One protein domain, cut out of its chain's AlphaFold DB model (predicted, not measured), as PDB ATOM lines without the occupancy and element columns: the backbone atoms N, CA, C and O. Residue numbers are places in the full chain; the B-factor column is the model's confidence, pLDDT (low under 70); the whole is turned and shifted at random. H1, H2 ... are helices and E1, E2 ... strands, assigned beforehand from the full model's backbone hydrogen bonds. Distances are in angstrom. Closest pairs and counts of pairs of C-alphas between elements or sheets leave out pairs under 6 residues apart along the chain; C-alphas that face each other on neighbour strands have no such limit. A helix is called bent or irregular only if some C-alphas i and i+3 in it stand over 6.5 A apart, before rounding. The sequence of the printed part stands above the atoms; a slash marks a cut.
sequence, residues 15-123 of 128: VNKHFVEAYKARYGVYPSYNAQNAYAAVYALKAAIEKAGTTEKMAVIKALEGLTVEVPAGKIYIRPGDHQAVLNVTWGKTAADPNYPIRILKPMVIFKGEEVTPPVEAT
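This is residues 15 to 123 of the 128 residues of the protein "Peripla_BP_6 domain-containing protein" of Aquificae bacterium (UniProt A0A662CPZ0). A long, bent two-stranded hairpin, E3 and E4, makes an arm that reaches away from a small body in which the long helix H2 packs on a second, shorter hairpin, E1 and E2. H3 packs across the last part of H2, H1 lies near H2 with its first residues close to E1, and short H4 follows the arm. The printed part has 109 residues with four named helices and four named strands, in the order H1 H2 H3 E1 E2 E3 E4 H4; each hairpin is an antiparallel sheet of two strands, and the class is mixed, helices and strands. The whole is loose, with a radius of gyration of the C-alphas of 16.2 A, and flat, spanning 49 by 36 by 16 A.

E3 is residues 89 to 97, 21.3 A long, and E4 is residues 100 to 111, 24.0 A; C-alpha 89 is at (196.165, 185.585, 217.284). E1 is residues 68 to 71 and E2 residues 74 to 78. H2, residues 33 to 52, is 28.2 A long. H1, residues 15 to 27, is 18.0 A long and begins with C-alpha 15 at (184.825, 198.547, 217.725). H3 is residues 57 to 64. H4, residues 113 to 116, ends with C-alpha 116 at (198.506, 179.537, 212.849).

In the hairpin of E3 and E4, N 91 and O 109 are within hydrogen-bond range at 2.8 A, and N 104 and O 95 at 3.0 A. E3 bends by 69 degrees at residue 93, and E4 bends by 65 degrees at residue 107. The closest C-alphas of E3 and H4 are those of Val 89 and Gly 113, 6.2 A apart. E3 and E4 are apart from H1, H2, H3, E1 and E2. Residues 77 to 78 of E2 pair antiparallel with residues 85 to 86. In the hairpin of E1 and E2, N 69 and O 76 are within range at 3.0 A. The closest C-alphas of H2 and E1 are those of Ala 40 and Val 71, 5.5 A apart. H2 touches H3 with residues 44 to 52 alone, closest at the C-alphas of Ala 48 and Ala 63, 5.0 A; their lines are only just about perpendicular, at 71 degrees. H1 and H2 are near each other. The closest C-alphas of H1 and E1 are those of Val 15 and Val 71, 6.5 A apart. In H1, H2 and H3 every O i to N i+4 pair is within hydrogen-bond range; H4 is too short for such a pair.

The two C-alphas farthest apart are those of Met 58 and Pro 98, 49.2 A. The printed part has no cut. No link is long; the link from E2 to E3, 10 residues, is short but not tight. The mean pLDDT of the printed part is 94.7, and no printed residue is under 70.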
ATOM      1  N   VAL A  15     185.656 199.653 217.218       94.81
ATOM      2  CA  VAL A  15     184.825 198.547 217.725       94.81
ATOM      3  C   VAL A  15     185.391 197.991 219.033       94.81
ATOM      4  O   VAL A  15     184.635 197.763 219.979       94.81
ATOM      5  N   ASN A  16     186.714 197.809 219.121       95.75
ATOM      6  CA  ASN A  16     187.353 197.336 220.347       95.75
ATOM      7  C   ASN A  16     187.258 198.366 221.476       95.75
ATOM      8  O   ASN A  16     186.838 198.015 222.579       95.75
ATOM      9  N   LYS A  17     187.580 199.636 221.191       96.12
ATOM     10  CA  LYS A  17     187.463 200.739 222.162       96.12
ATOM     11  C   LYS A  17     186.049 200.828 222.722       96.12
ATOM     12  O   LYS A  17     185.873 200.763 223.936       96.12
ATOM     13  N   HIS A  18     185.050 200.847 221.839       96.75
ATOM     14  CA  HIS A  18     183.647 200.890 222.233       96.75
ATOM     15  C   HIS A  18     183.256 199.705 223.126       96.75
ATOM     16  O   HIS A  18     182.654 199.902 224.179       96.75
ATOM     17  N   PHE A  19     183.626 198.478 222.748       97.31
ATOM     18  CA  PHE A  19     183.326 197.288 223.546       97.31
ATOM     19  C   PHE A  19     183.972 197.344 224.937       97.31
ATOM     20  O   PHE A  19     183.300 197.097 225.938       97.31
ATOM     21  N   VAL A  20     185.261 197.687 225.010       96.38
ATOM     22  CA  VAL A  20     186.007 197.794 226.271       96.38
ATOM     23  C   VAL A  20     185.393 198.843 227.193       96.38
ATOM     24  O   VAL A  20     185.167 198.566 228.373       96.38
ATOM     25  N   GLU A  21     185.128 200.036 226.661       97.00
ATOM     26  CA  GLU A  21     184.563 201.155 227.410       97.00
ATOM     27  C   GLU A  21     183.153 200.830 227.903       97.00
ATOM     28  O   GLU A  21     182.882 200.958 229.097       97.00
ATOM     29  N   ALA A  22     182.282 200.326 227.024       97.94
ATOM     30  CA  ALA A  22     180.915 199.950 227.377       97.94
ATOM     31  C   ALA A  22     180.879 198.823 228.421       97.94
ATOM     32  O   ALA A  22     180.095 198.878 229.371       97.94
ATOM     33  N   TYR A  23     181.749 197.815 228.287       97.69
ATOM     34  CA  TYR A  23     181.839 196.721 229.252       97.69
ATOM     35  C   TYR A  23     182.309 197.228 230.620       97.69
ATOM     36  O   TYR A  23     181.680 196.936 231.638       97.69
ATOM     37  N   LYS A  24     183.374 198.039 230.652       96.44
ATOM     38  CA  LYS A  24     183.902 198.605 231.898       96.44
ATOM     39  C   LYS A  24     182.902 199.547 232.564       96.44
ATOM     40  O   LYS A  24     182.745 199.478 233.779       96.44
ATOM     41  N   ALA A  25     182.203 200.376 231.794       98.25
ATOM     42  CA  ALA A  25     181.166 201.264 232.317       98.25
ATOM     43  C   ALA A  25     180.004 200.479 232.945       98.25
ATOM     44  O   ALA A  25     179.502 200.860 233.999       98.25
ATOM     45  N   ARG A  26     179.601 199.361 232.329       98.00
ATOM     46  CA  ARG A  26     178.484 198.538 232.811       98.00
ATOM     47  C   ARG A  26     178.835 197.670 234.019       98.00
ATOM     48  O   ARG A  26     177.986 197.485 234.885       98.00
ATOM     49  N   TYR A  27     180.039 197.101 234.055       97.12
ATOM     50  CA  TYR A  27     180.407 196.068 235.034       97.12
ATOM     51  C   TYR A  27     181.502 196.492 236.019       97.12
ATOM     52  O   TYR A  27     181.852 195.720 236.907       97.12
ATOM     53  N   GLY A  28     182.084 197.685 235.865       96.94
ATOM     54  CA  GLY A  28     183.154 198.198 236.729       96.94
ATOM     55  C   GLY A  28     184.514 197.510 236.552       96.94
ATOM     56  O   GLY A  28     185.478 197.875 237.221       96.94
ATOM     57  N   VAL A  29     184.625 196.536 235.645       95.00
ATOM     58  CA  VAL A  29     185.839 195.744 235.397       95.00
ATOM     59  C   VAL A  29     186.138 195.653 233.903       95.00
ATOM     60  O   VAL A  29     185.238 195.756 233.073       95.00
ATOM     61  N   TYR A  30     187.405 195.447 233.545       94.38
ATOM     62  CA  TYR A  30     187.781 195.208 232.150       94.38
ATOM     63  C   TYR A  30     187.235 193.856 231.650       94.38
ATOM     64  O   TYR A  30     187.171 192.901 232.430       94.38
ATOM     65  N   PRO A  31     186.851 193.752 230.363       93.81
ATOM     66  CA  PRO A  31     186.335 192.508 229.802       93.81
ATOM     67  C   PRO A  31     187.389 191.398 229.791       93.81
ATOM     68  O   PRO A  31     188.577 191.640 229.583       93.81
ATOM     69  N   SER A  32     186.928 190.159 229.960       91.69
ATOM     70  CA  SER A  32     187.728 188.954 229.727       91.69
ATOM     71  C   SER A  32     187.626 188.499 228.269       91.69
ATOM     72  O   SER A  32     186.719 188.911 227.542       91.69
ATOM     73  N   TYR A  33     188.525 187.607 227.840       88.88
ATOM     74  CA  TYR A  33     188.475 187.058 226.478       88.88
ATOM     75  C   TYR A  33     187.162 186.309 226.210       88.88
ATOM     76  O   TYR A  33     186.633 186.361 225.107       88.88
ATOM     77  N   ASN A  34     186.580 185.688 227.241       91.75
ATOM     78  CA  ASN A  34     185.277 185.037 227.145       91.75
ATOM     79  C   ASN A  34     184.156 186.036 226.839       91.75
ATOM     80  O   ASN A  34     183.311 185.761 225.992       91.75
ATOM     81  N   ALA A  35     184.167 187.210 227.480       94.50
ATOM     82  CA  ALA A  35     183.188 188.257 227.200       94.50
ATOM     83  C   ALA A  35     183.307 188.764 225.755       94.50
ATOM     84  O   ALA A  35     182.297 188.960 225.079       94.50
ATOM     85  N   GLN A  36     184.537 188.934 225.267       94.38
ATOM     86  CA  GLN A  36     184.777 189.341 223.887       94.38
ATOM     87  C   GLN A  36     184.345 188.266 222.879       94.38
ATOM     88  O   GLN A  36     183.691 188.599 221.891       94.38
ATOM     89  N   ASN A  37     184.652 186.993 223.132       93.38
ATOM     90  CA  ASN A  37     184.238 185.884 222.269       93.38
ATOM     91  C   ASN A  37     182.713 185.734 222.220       93.38
ATOM     92  O   ASN A  37     182.154 185.539 221.144       93.38
ATOM     93  N   ALA A  38     182.026 185.881 223.356       95.69
ATOM     94  CA  ALA A  38     180.566 185.865 223.398       95.69
ATOM     95  C   ALA A  38     179.965 187.027 222.589       95.69
ATOM     96  O   ALA A  38     179.034 186.820 221.810       95.69
ATOM     97  N   TYR A  39     180.532 188.234 222.712       95.69
ATOM     98  CA  TYR A  39     180.145 189.380 221.888       95.69
ATOM     99  C   TYR A  39     180.336 189.081 220.394       95.69
ATOM    100  O   TYR A  39     179.418 189.280 219.601       95.69
ATOM    101  N   ALA A  40     181.503 188.556 220.013       95.88
ATOM    102  CA  ALA A  40     181.804 188.207 218.629       95.88
ATOM    103  C   ALA A  40     180.829 187.159 218.069       95.88
ATOM    104  O   ALA A  40     180.320 187.337 216.966       95.88
ATOM    105  N   ALA A  41     180.512 186.115 218.840       96.81
ATOM    106  CA  ALA A  41     179.576 185.068 218.436       96.81
ATOM    107  C   ALA A  41     178.162 185.615 218.180       96.81
ATOM    108  O   ALA A  41     177.550 185.298 217.161       96.81
ATOM    109  N   VAL A  42     177.657 186.488 219.062       97.56
ATOM    110  CA  VAL A  42     176.337 187.116 218.887       97.56
ATOM    111  C   VAL A  42     176.311 188.013 217.649       97.56
ATOM    112  O   VAL A  42     175.345 187.974 216.890       97.56
ATOM    113  N   TYR A  43     177.367 188.792 217.402       97.06
ATOM    114  CA  TYR A  43     177.439 189.657 216.220       97.06
ATOM    115  C   TYR A  43     177.626 188.880 214.912       97.06
ATOM    116  O   TYR A  43     177.064 189.277 213.893       97.06
ATOM    117  N   ALA A  44     178.341 187.753 214.935       97.94
ATOM    118  CA  ALA A  44     178.414 186.843 213.795       97.94
ATOM    119  C   ALA A  44     177.038 186.238 213.478       97.94
ATOM    120  O   ALA A  44     176.605 186.260 212.327       97.94
ATOM    121  N   LEU A  45     176.309 185.779 214.503       98.12
ATOM    122  CA  LEU A  45     174.949 185.265 214.340       98.12
ATOM    123  C   LEU A  45     173.990 186.345 213.817       98.12
ATOM    124  O   LEU A  45     173.233 186.087 212.885       98.12
ATOM    125  N   LYS A  46     174.056 187.565 214.368       98.12
ATOM    126  CA  LYS A  46     173.294 188.726 213.883       98.12
ATOM    127  C   LYS A  46     173.546 188.960 212.394       98.12
ATOM    128  O   LYS A  46     172.594 189.014 211.624       98.12
ATOM    129  N   ALA A  47     174.812 189.061 211.993       98.25
ATOM    130  CA  ALA A  47     175.186 189.310 210.604       98.25
ATOM    131  C   ALA A  47     174.726 188.177 209.668       98.25
ATOM    132  O   ALA A  47     174.282 188.444 208.552       98.25
ATOM    133  N   ALA A  48     174.773 186.922 210.121       98.50
ATOM    134  CA  ALA A  48     174.251 185.792 209.360       98.50
ATOM    135  C   ALA A  48     172.726 185.839 209.199       98.50
ATOM    136  O   ALA A  48     172.234 185.609 208.099       98.50
ATOM    137  N   ILE A  49     171.979 186.176 210.256       98.69
ATOM    138  CA  ILE A  49     170.517 186.345 210.198       98.69
ATOM    139  C   ILE A  49     170.147 187.498 209.257       98.69
ATOM    140  O   ILE A  49     169.262 187.346 208.418       98.69
ATOM    141  N   GLU A  50     170.852 188.630 209.344       98.38
ATOM    142  CA  GLU A  50     170.654 189.781 208.451       98.38
ATOM    143  C   GLU A  50     170.936 189.413 206.988       98.38
ATOM    144  O   GLU A  50     170.159 189.766 206.104       98.38
ATOM    145  N   LYS A  51     172.001 188.643 206.731       98.12
ATOM    146  CA  LYS A  51     172.343 188.124 205.397       98.12
ATOM    147  C   LYS A  51     171.330 187.095 204.885       98.12
ATOM    148  O   LYS A  51     171.061 187.062 203.688       98.12
ATOM    149  N   ALA A  52     170.789 186.250 205.760       98.31
ATOM    150  CA  ALA A  52     169.798 185.236 205.407       98.31
ATOM    151  C   ALA A  52     168.397 185.830 205.179       98.31
ATOM    152  O   ALA A  52     167.593 185.233 204.467       98.31
ATOM    153  N   GLY A  53     168.083 186.971 205.805       98.44
ATOM    154  CA  GLY A  53     166.739 187.559 205.803       98.44
ATOM    155  C   GLY A  53     165.702 186.723 206.566       98.44
ATOM    156  O   GLY A  53     164.501 186.923 206.410       98.44
ATOM    157  N   THR A  54     166.154 185.755 207.365       98.19
ATOM    158  CA  THR A  54     165.320 184.805 208.104       98.19
ATOM    159  C   THR A  54     166.097 184.233 209.288       98.19
ATOM    160  O   THR A  54     167.326 184.279 209.326       98.19
ATOM    161  N   THR A  55     165.378 183.655 210.245       98.12
ATOM    162  CA  THR A  55     165.944 182.878 211.355       98.12
ATOM    163  C   THR A  55     165.820 181.367 211.130       98.12
ATOM    164  O   THR A  55     165.996 180.590 212.067       98.12
ATOM    165  N   GLU A  56     165.476 180.930 209.913       98.38
ATOM    166  CA  GLU A  56     165.470 179.510 209.551       98.38
ATOM    167  C   GLU A  56     166.895 178.939 209.634       98.38
ATOM    168  O   GLU A  56     167.858 179.525 209.139       98.38
ATOM    169  N   LYS A  57     167.026 177.789 210.299       97.38
ATOM    170  CA  LYS A  57     168.304 177.187 210.685       97.38
ATOM    171  C   LYS A  57     169.243 176.974 209.496       97.38
ATOM    172  O   LYS A  57     170.401 177.377 209.572       97.38
ATOM    173  N   MET A  58     168.777 176.334 208.425       97.31
ATOM    174  CA  MET A  58     169.629 176.005 207.278       97.31
ATOM    175  C   MET A  58     170.049 177.255 206.503       97.31
ATOM    176  O   MET A  58     171.200 177.354 206.076       97.31
ATOM    177  N   ALA A  59     169.157 178.238 206.379       98.25
ATOM    178  CA  ALA A  59     169.464 179.533 205.784       98.25
ATOM    179  C   ALA A  59     170.542 180.287 206.580       98.25
ATOM    180  O   ALA A  59     171.480 180.821 205.986       98.25
ATOM    181  N   VAL A  60     170.463 180.281 207.916       98.38
ATOM    182  CA  VAL A  60     171.464 180.919 208.785       98.38
ATOM    183  C   VAL A  60     172.806 180.184 208.739       98.38
ATOM    184  O   VAL A  60     173.837 180.845 208.631       98.38
ATOM    185  N   ILE A  61     172.821 178.843 208.755       97.31
ATOM    186  CA  ILE A  61     174.058 178.049 208.600       97.31
ATOM    187  C   ILE A  61     174.756 178.416 207.287       97.31
ATOM    188  O   ILE A  61     175.927 178.790 207.286       97.31
ATOM    189  N   LYS A  62     174.015 178.417 206.175       97.06
ATOM    190  CA  LYS A  62     174.557 178.789 204.864       97.06
ATOM    191  C   LYS A  62     175.040 180.243 204.816       97.06
ATOM    192  O   LYS A  62     175.970 180.568 204.083       97.06
ATOM    193  N   ALA A  63     174.413 181.141 205.574       98.19
ATOM    194  CA  ALA A  63     174.839 182.532 205.661       98.19
ATOM    195  C   ALA A  63     176.119 182.713 206.497       98.19
ATOM    196  O   ALA A  63     176.921 183.591 206.151       98.19
ATOM    197  N   LEU A  64     176.304 181.895 207.543       98.00
ATOM    198  CA  LEU A  64     177.514 181.835 208.371       98.00
ATOM    199  C   LEU A  64     178.722 181.326 207.584       98.00
ATOM    200  O   LEU A  64     179.818 181.843 207.771       98.00
ATOM    201  N   GLU A  65     178.543 180.353 206.695       97.38
ATOM    202  CA  GLU A  65     179.635 179.836 205.871       97.38
ATOM    203  C   GLU A  65     180.240 180.936 204.991       97.38
ATOM    204  O   GLU A  65     179.571 181.584 204.178       97.38
ATOM    205  N   GLY A  66     181.536 181.183 205.186       97.25
ATOM    206  CA  GLY A  66     182.270 182.222 204.476       97.25
ATOM    207  C   GLY A  66     181.952 183.642 204.952       97.25
ATOM    208  O   GLY A  66     182.302 184.609 204.274       97.25
ATOM    209  N   LEU A  67     181.266 183.800 206.089       98.12
ATOM    210  CA  LEU A  67     180.983 185.107 206.668       98.12
ATOM    211  C   LEU A  67     182.273 185.749 207.187       98.12
ATOM    212  O   LEU A  67     183.003 185.149 207.975       98.12
ATOM    213  N   THR A  68     182.496 187.005 206.808       97.50
ATOM    214  CA  THR A  68     183.483 187.880 207.445       97.50
ATOM    215  C   THR A  68     182.767 188.967 208.233       97.50
ATOM    216  O   THR A  68     181.898 189.649 207.691       97.50
ATOM    217  N   VAL A  69     183.143 189.153 209.497       95.94
ATOM    218  CA  VAL A  69     182.575 190.193 210.369       95.94
ATOM    219  C   VAL A  69     183.670 190.860 211.202       95.94
ATOM    220  O   VAL A  69     184.616 190.208 211.644       95.94
ATOM    221  N   GLU A  70     183.556 192.175 211.388       95.19
ATOM    222  CA  GLU A  70     184.429 192.949 212.275       95.19
ATOM    223  C   GLU A  70     183.932 192.829 213.721       95.19
ATOM    224  O   GLU A  70     182.764 193.094 214.013       95.19
ATOM    225  N   VAL A  71     184.816 192.436 214.635       94.88
ATOM    226  CA  VAL A  71     184.537 192.301 216.073       94.88
ATOM    227  C   VAL A  71     185.669 192.963 216.878       94.88
ATOM    228  O   VAL A  71     186.666 193.389 216.295       94.88
ATOM    229  N   PRO A  72     185.593 193.061 218.221       95.50
ATOM    230  CA  PRO A  72     186.652 193.706 219.005       95.50
ATOM    231  C   PRO A  72     188.054 193.112 218.790       95.50
ATOM    232  O   PRO A  72     189.041 193.837 218.841       95.50
ATOM    233  N   ALA A  73     188.163 191.813 218.496       92.56
ATOM    234  CA  ALA A  73     189.438 191.163 218.185       92.56
ATOM    235  C   ALA A  73     189.946 191.385 216.742       92.56
ATOM    236  O   ALA A  73     191.015 190.890 216.399       92.56
ATOM    237  N   GLY A  74     189.215 192.134 215.913       93.12
ATOM    238  CA  GLY A  74     189.503 192.356 214.495       93.12
ATOM    239  C   GLY A  74     188.505 191.630 213.597       93.12
ATOM    240  O   GLY A  74     187.421 191.242 214.034       93.12
ATOM    241  N   LYS A  75     188.873 191.408 212.334       94.50
ATOM    242  CA  LYS A  75     188.063 190.608 211.409       94.50
ATOM    243  C   LYS A  75     188.150 189.129 211.757       94.50
ATOM    244  O   LYS A  75     189.248 188.596 211.910       94.50
ATOM    245  N   ILE A  76     186.996 188.473 211.813       95.12
ATOM    246  CA  ILE A  76     186.899 187.014 211.837       95.12
ATOM    247  C   ILE A  76     186.305 186.524 210.522       95.12
ATOM    248  O   ILE A  76     185.410 187.169 209.971       95.12
ATOM    249  N   TYR A  77     186.787 185.385 210.040       97.06
ATOM    250  CA  TYR A  77     186.248 184.669 208.888       97.06
ATOM    251  C   TYR A  77     185.784 183.280 209.321       97.06
ATOM    252  O   TYR A  77     186.578 182.505 209.851       97.06
ATOM    253  N   ILE A  78     184.510 182.960 209.114       97.50
ATOM    254  CA  ILE A  78     183.964 181.635 209.421       97.50
ATOM    255  C   ILE A  78     184.270 180.706 208.248       97.50
ATOM    256  O   ILE A  78     183.624 180.763 207.197       97.50
ATOM    257  N   ARG A  79     185.290 179.861 208.419       97.00
ATOM    258  CA  ARG A  79     185.786 178.970 207.372       97.00
ATOM    259  C   ARG A  79     184.723 177.920 207.018       97.00
ATOM    260  O   ARG A  79     184.316 177.167 207.896       97.00
ATOM    261  N   PRO A  80     184.292 177.809 205.747       95.75
ATOM    262  CA  PRO A  80     183.236 176.868 205.366       95.75
ATOM    263  C   PRO A  80     183.569 175.396 205.635       95.75
ATOM    264  O   PRO A  80     182.678 174.617 205.938       95.75
ATOM    265  N   GLY A  81     184.845 175.008 205.524       94.94
ATOM    266  CA  GLY A  81     185.254 173.599 205.573       94.94
ATOM    267  C   GLY A  81     185.174 172.933 206.950       94.94
ATOM    268  O   GLY A  81     185.198 171.709 207.028       94.94
ATOM    269  N   ASP A  82     185.109 173.709 208.030       96.44
ATOM    270  CA  ASP A  82     185.080 173.195 209.407       96.44
ATOM    271  C   ASP A  82     184.389 174.128 210.412       96.44
ATOM    272  O   ASP A  82     184.447 173.898 211.619       96.44
ATOM    273  N   HIS A  83     183.770 175.205 209.924       96.69
ATOM    274  CA  HIS A  83     183.120 176.257 210.714       96.69
ATOM    275  C   HIS A  83     184.037 176.952 211.737       96.69
ATOM    276  O   HIS A  83     183.555 177.669 212.619       96.69
ATOM    277  N   GLN A  84     185.361 176.819 211.606       96.12
ATOM    278  CA  GLN A  84     186.315 177.510 212.469       96.12
ATOM    279  C   GLN A  84     186.306 179.015 212.177       96.12
ATOM    280  O   GLN A  84     186.476 179.451 211.037       96.12
ATOM    281  N   ALA A  85     186.185 179.829 213.228       95.50
ATOM    282  CA  ALA A  85     186.450 181.259 213.136       95.50
ATOM    283  C   ALA A  85     187.966 181.492 213.037       95.50
ATOM    284  O   ALA A  85     188.707 181.266 213.997       95.50
ATOM    285  N   VAL A  86     188.424 181.933 211.871       95.50
ATOM    286  CA  VAL A  86     189.819 182.294 211.606       95.50
ATOM    287  C   VAL A  86     189.997 183.775 211.903       95.50
ATOM    288  O   VAL A  86     189.264 184.615 211.382       95.50
ATOM    289  N   LEU A  87     190.956 184.087 212.770       93.06
ATOM    290  CA  LEU A  87     191.282 185.442 213.203       93.06
ATOM    291  C   LEU A  87     192.752 185.535 213.598       93.06
ATOM    292  O   LEU A  87     193.371 184.530 213.950       93.06
ATOM    293  N   ASN A  88     193.296 186.747 213.588       91.62
ATOM    294  CA  ASN A  88     194.658 186.978 214.052       91.62
ATOM    295  C   ASN A  88     194.792 186.642 215.540       91.62
ATOM    296  O   ASN A  88     193.939 187.000 216.356       91.62
ATOM    297  N   VAL A  89     195.895 185.994 215.904       89.69
ATOM    298  CA  VAL A  89     196.165 185.585 217.284       89.69
ATOM    299  C   VAL A  89     197.308 186.419 217.832       89.69
ATOM    300  O   VAL A  89     198.350 186.572 217.200       89.69
ATOM    301  N   THR A  90     197.120 186.957 219.033       89.62
ATOM    302  CA  THR A  90     198.164 187.719 219.719       89.62
ATOM    303  C   THR A  90     198.887 186.836 220.720       89.62
ATOM    304  O   THR A  90     198.267 186.210 221.576       89.62
ATOM    305  N   TRP A  91     200.210 186.837 220.643       88.19
ATOM    306  CA  TRP A  91     201.111 186.265 221.630       88.19
ATOM    307  C   TRP A  91     201.829 187.380 222.386       88.19
ATOM    308  O   TRP A  91     202.126 188.434 221.827       88.19
ATOM    309  N   GLY A  92     202.175 187.152 223.649       87.94
ATOM    310  CA  GLY A  92     203.029 188.082 224.373       87.94
ATOM    311  C   GLY A  92     203.457 187.590 225.745       87.94
ATOM    312  O   GLY A  92     203.035 186.538 226.234       87.94
ATOM    313  N   LYS A  93     204.310 188.384 226.393       89.56
ATOM    314  CA  LYS A  93     204.691 188.166 227.794       89.56
ATOM    315  C   LYS A  93     203.793 188.994 228.702       89.56
ATOM    316  O   LYS A  93     203.571 190.170 228.452       89.56
ATOM    317  N   THR A  94     203.292 188.381 229.767       89.88
ATOM    318  CA  THR A  94     202.517 189.084 230.791       89.88
ATOM    319  C   THR A  94     203.379 190.157 231.461       89.88
ATOM    320  O   THR A  94     204.474 189.853 231.931       89.88
ATOM    321  N   ALA A  95     202.874 191.388 231.541       90.50
ATOM    322  CA  ALA A  95     203.551 192.529 232.148       90.50
ATOM    323  C   ALA A  95     202.585 193.374 233.000       90.50
ATOM    324  O   ALA A  95     201.366 193.317 232.826       90.50
ATOM    325  N   ALA A  96     203.133 194.138 233.950       92.94
ATOM    326  CA  ALA A  96     202.421 195.262 234.567       92.94
ATOM    327  C   ALA A  96     202.519 196.500 233.669       92.94
ATOM    328  O   ALA A  96     203.532 196.685 232.993       92.94
ATOM    329  N   ASP A  97     201.508 197.363 233.734       90.69
ATOM    330  CA  ASP A  97     201.527 198.692 233.130       90.69
ATOM    331  C   ASP A  97     200.816 199.682 234.068       90.69
ATOM    332  O   ASP A  97     199.707 199.377 234.503       90.69
ATOM    333  N   PRO A  98     201.407 200.843 234.407       95.06
ATOM    334  CA  PRO A  98     200.785 201.807 235.318       95.06
ATOM    335  C   PRO A  98     199.419 202.336 234.854       95.06
ATOM    336  O   PRO A  98     198.625 202.769 235.684       95.06
ATOM    337  N   ASN A  99     199.129 202.291 233.551       92.88
ATOM    338  CA  ASN A  99     197.859 202.768 232.996       92.88
ATOM    339  C   ASN A  99     196.714 201.763 233.170       92.88
ATOM    340  O   ASN A  99     195.547 202.117 232.991       92.88
ATOM    341  N   TYR A 100     197.030 200.506 233.496       91.62
ATOM    342  CA  TYR A 100     196.054 199.428 233.571       91.62
ATOM    343  C   TYR A 100     196.163 198.683 234.905       91.62
ATOM    344  O   TYR A 100     197.210 198.130 235.228       91.62
ATOM    345  N   PRO A 101     195.063 198.561 235.667       91.19
ATOM    346  CA  PRO A 101     195.057 197.781 236.906       91.19
ATOM    347  C   PRO A 101     195.102 196.260 236.656       91.19
ATOM    348  O   PRO A 101     195.180 195.478 237.600       91.19
ATOM    349  N   ILE A 102     195.031 195.830 235.391       90.50
ATOM    350  CA  ILE A 102     195.116 194.432 234.959       90.50
ATOM    351  C   ILE A 102     196.483 194.138 234.338       90.50
ATOM    352  O   ILE A 102     197.178 195.030 233.856       90.50
ATOM    353  N   ARG A 103     196.860 192.857 234.298       90.31
ATOM    354  CA  ARG A 103     198.038 192.433 233.536       90.31
ATOM    355  C   ARG A 103     197.780 192.579 232.036       90.31
ATOM    356  O   ARG A 103     196.719 192.191 231.555       90.31
ATOM    357  N   ILE A 104     198.780 193.071 231.315       90.25
ATOM    358  CA  ILE A 104     198.752 193.230 229.855       90.25
ATOM    359  C   ILE A 104     199.813 192.345 229.190       90.25
ATOM    360  O   ILE A 104     200.592 191.678 229.874       90.25
ATOM    361  N   LEU A 105     199.862 192.349 227.857       89.06
ATOM    362  CA  LEU A 105     200.920 191.700 227.084       89.06
ATOM    363  C   LEU A 105     201.953 192.729 226.609       89.06
ATOM    364  O   LEU A 105     201.600 193.690 225.929       89.06
ATOM    365  N   LYS A 106     203.231 192.526 226.957       87.81
ATOM    366  CA  LYS A 106     204.364 193.348 226.509       87.81
ATOM    367  C   LYS A 106     205.682 192.542 226.514       87.81
ATOM    368  O   LYS A 106     206.074 192.048 227.571       87.81
ATOM    369  N   PRO A 107     206.406 192.432 225.380       89.94
ATOM    370  CA  PRO A 107     205.965 192.809 224.037       89.94
ATOM    371  C   PRO A 107     204.831 191.895 223.554       89.94
ATOM    372  O   PRO A 107     204.614 190.811 224.105       89.94
ATOM    373  N   MET A 108     204.135 192.353 222.519       89.06
ATOM    374  CA  MET A 108     203.106 191.603 221.805       89.06
ATOM    375  C   MET A 108     203.563 191.318 220.374       89.06
ATOM    376  O   MET A 108     204.225 192.143 219.748       89.06
ATOM    377  N   VAL A 109     203.200 190.141 219.878       90.38
ATOM    378  CA  VAL A 109     203.397 189.692 218.500       90.38
ATOM    379  C   VAL A 109     202.042 189.230 217.992       90.38
ATOM    380  O   VAL A 109     201.352 188.481 218.681       90.38
ATOM    381  N   ILE A 110     201.654 189.686 216.806       90.81
ATOM    382  CA  ILE A 110     200.401 189.292 216.165       90.81
ATOM    383  C   ILE A 110     200.746 188.330 215.034       90.81
ATOM    384  O   ILE A 110     201.517 188.676 214.141       90.81
ATOM    385  N   PHE A 111     200.166 187.139 215.081       92.25
ATOM    386  CA  PHE A 111     200.235 186.153 214.013       92.25
ATOM    387  C   PHE A 111     198.963 186.214 213.180       92.25
ATOM    388  O   PHE A 111     197.868 186.385 213.731       92.25
ATOM    389  N   LYS A 112     199.094 186.057 211.860       92.25
ATOM    390  CA  LYS A 112     197.917 185.985 210.995       92.25
ATOM    391  C   LYS A 112     197.161 184.692 211.254       92.25
ATOM    392  O   LYS A 112     197.784 183.646 211.436       92.25
ATOM    393  N   GLY A 113     195.833 184.760 211.264       90.25
ATOM    394  CA  GLY A 113     194.995 183.597 211.554       90.25
ATOM    395  C   GLY A 113     195.280 182.421 210.622       90.25
ATOM    396  O   GLY A 113     195.356 181.281 211.074       90.25
ATOM    397  N   GLU A 114     195.522 182.699 209.345       90.12
ATOM    398  CA  GLU A 114     195.813 181.706 208.310       90.12
ATOM    399  C   GLU A 114     197.160 181.000 208.513       90.12
ATOM    400  O   GLU A 114     197.328 179.870 208.070       90.12
ATOM    401  N   GLU A 115     198.115 181.646 209.189       91.94
ATOM    402  CA  GLU A 115     199.456 181.097 209.434       91.94
ATOM    403  C   GLU A 115     199.479 180.144 210.642       91.94
ATOM    404  O   GLU A 115     200.348 179.278 210.730       91.94
ATOM    405  N   VAL A 116     198.536 180.294 211.581       91.75
ATOM    406  CA  VAL A 116     198.506 179.537 212.849       91.75
ATOM    407  C   VAL A 116     197.326 178.581 212.977       91.75
ATOM    408  O   VAL A 116     197.340 177.701 213.837       91.75
ATOM    409  N   THR A 117     196.300 178.741 212.143       92.56
ATOM    410  CA  THR A 117     195.148 177.837 212.124       92.56
ATOM    411  C   THR A 117     195.476 176.628 211.249       92.56
ATOM    412  O   THR A 117     195.819 176.817 210.082       92.56
ATOM    413  N   PRO A 118     195.330 175.387 211.750       94.00
ATOM    414  CA  PRO A 118     195.522 174.198 210.929       94.00
ATOM    415  C   PRO A 118     194.657 174.228 209.658       94.00
ATOM    416  O   PRO A 118     193.514 174.709 209.703       94.00
ATOM    417  N   PRO A 119     195.167 173.718 208.523       94.06
ATOM    418  CA  PRO A 119     194.377 173.595 207.303       94.06
ATOM    419  C   PRO A 119     193.233 172.591 207.515       94.06
ATOM    420  O   PRO A 119     193.333 171.715 208.376       94.06
ATOM    421  N   VAL A 120     192.143 172.717 206.750       94.75
ATOM    422  CA  VAL A 120     190.916 171.912 206.938       94.75
ATOM    423  C   VAL A 120     191.226 170.416 206.867       94.75
ATOM    424  O   VAL A 120     190.729 169.636 207.678       94.75
ATOM    425  N   GLU A 121     192.125 170.021 205.971       93.69
ATOM    426  CA  GLU A 121     192.544 168.637 205.745       93.69
ATOM    427  C   GLU A 121     193.200 168.014 206.989       93.69
ATOM    428  O   GLU A 121     193.129 166.803 207.185       93.69
ATOM    429  N   ALA A 122     193.794 168.836 207.860       94.44
ATOM    430  CA  ALA A 122     194.424 168.403 209.106       94.44
ATOM    431  C   ALA A 122     193.461 168.372 210.307       94.44
ATOM    432  O   ALA A 122     193.849 167.928 211.386       94.44
ATOM    433  N   THR A 123     192.217 168.843 210.154       93.38
ATOM    434  CA  THR A 123     191.248 168.934 211.266       93.38
ATOM    435  C   THR A 123     190.487 167.635 211.523       93.38
ATOM    436  O   THR A 123     189.948 167.442 212.610       93.38
TER     437      THR A 123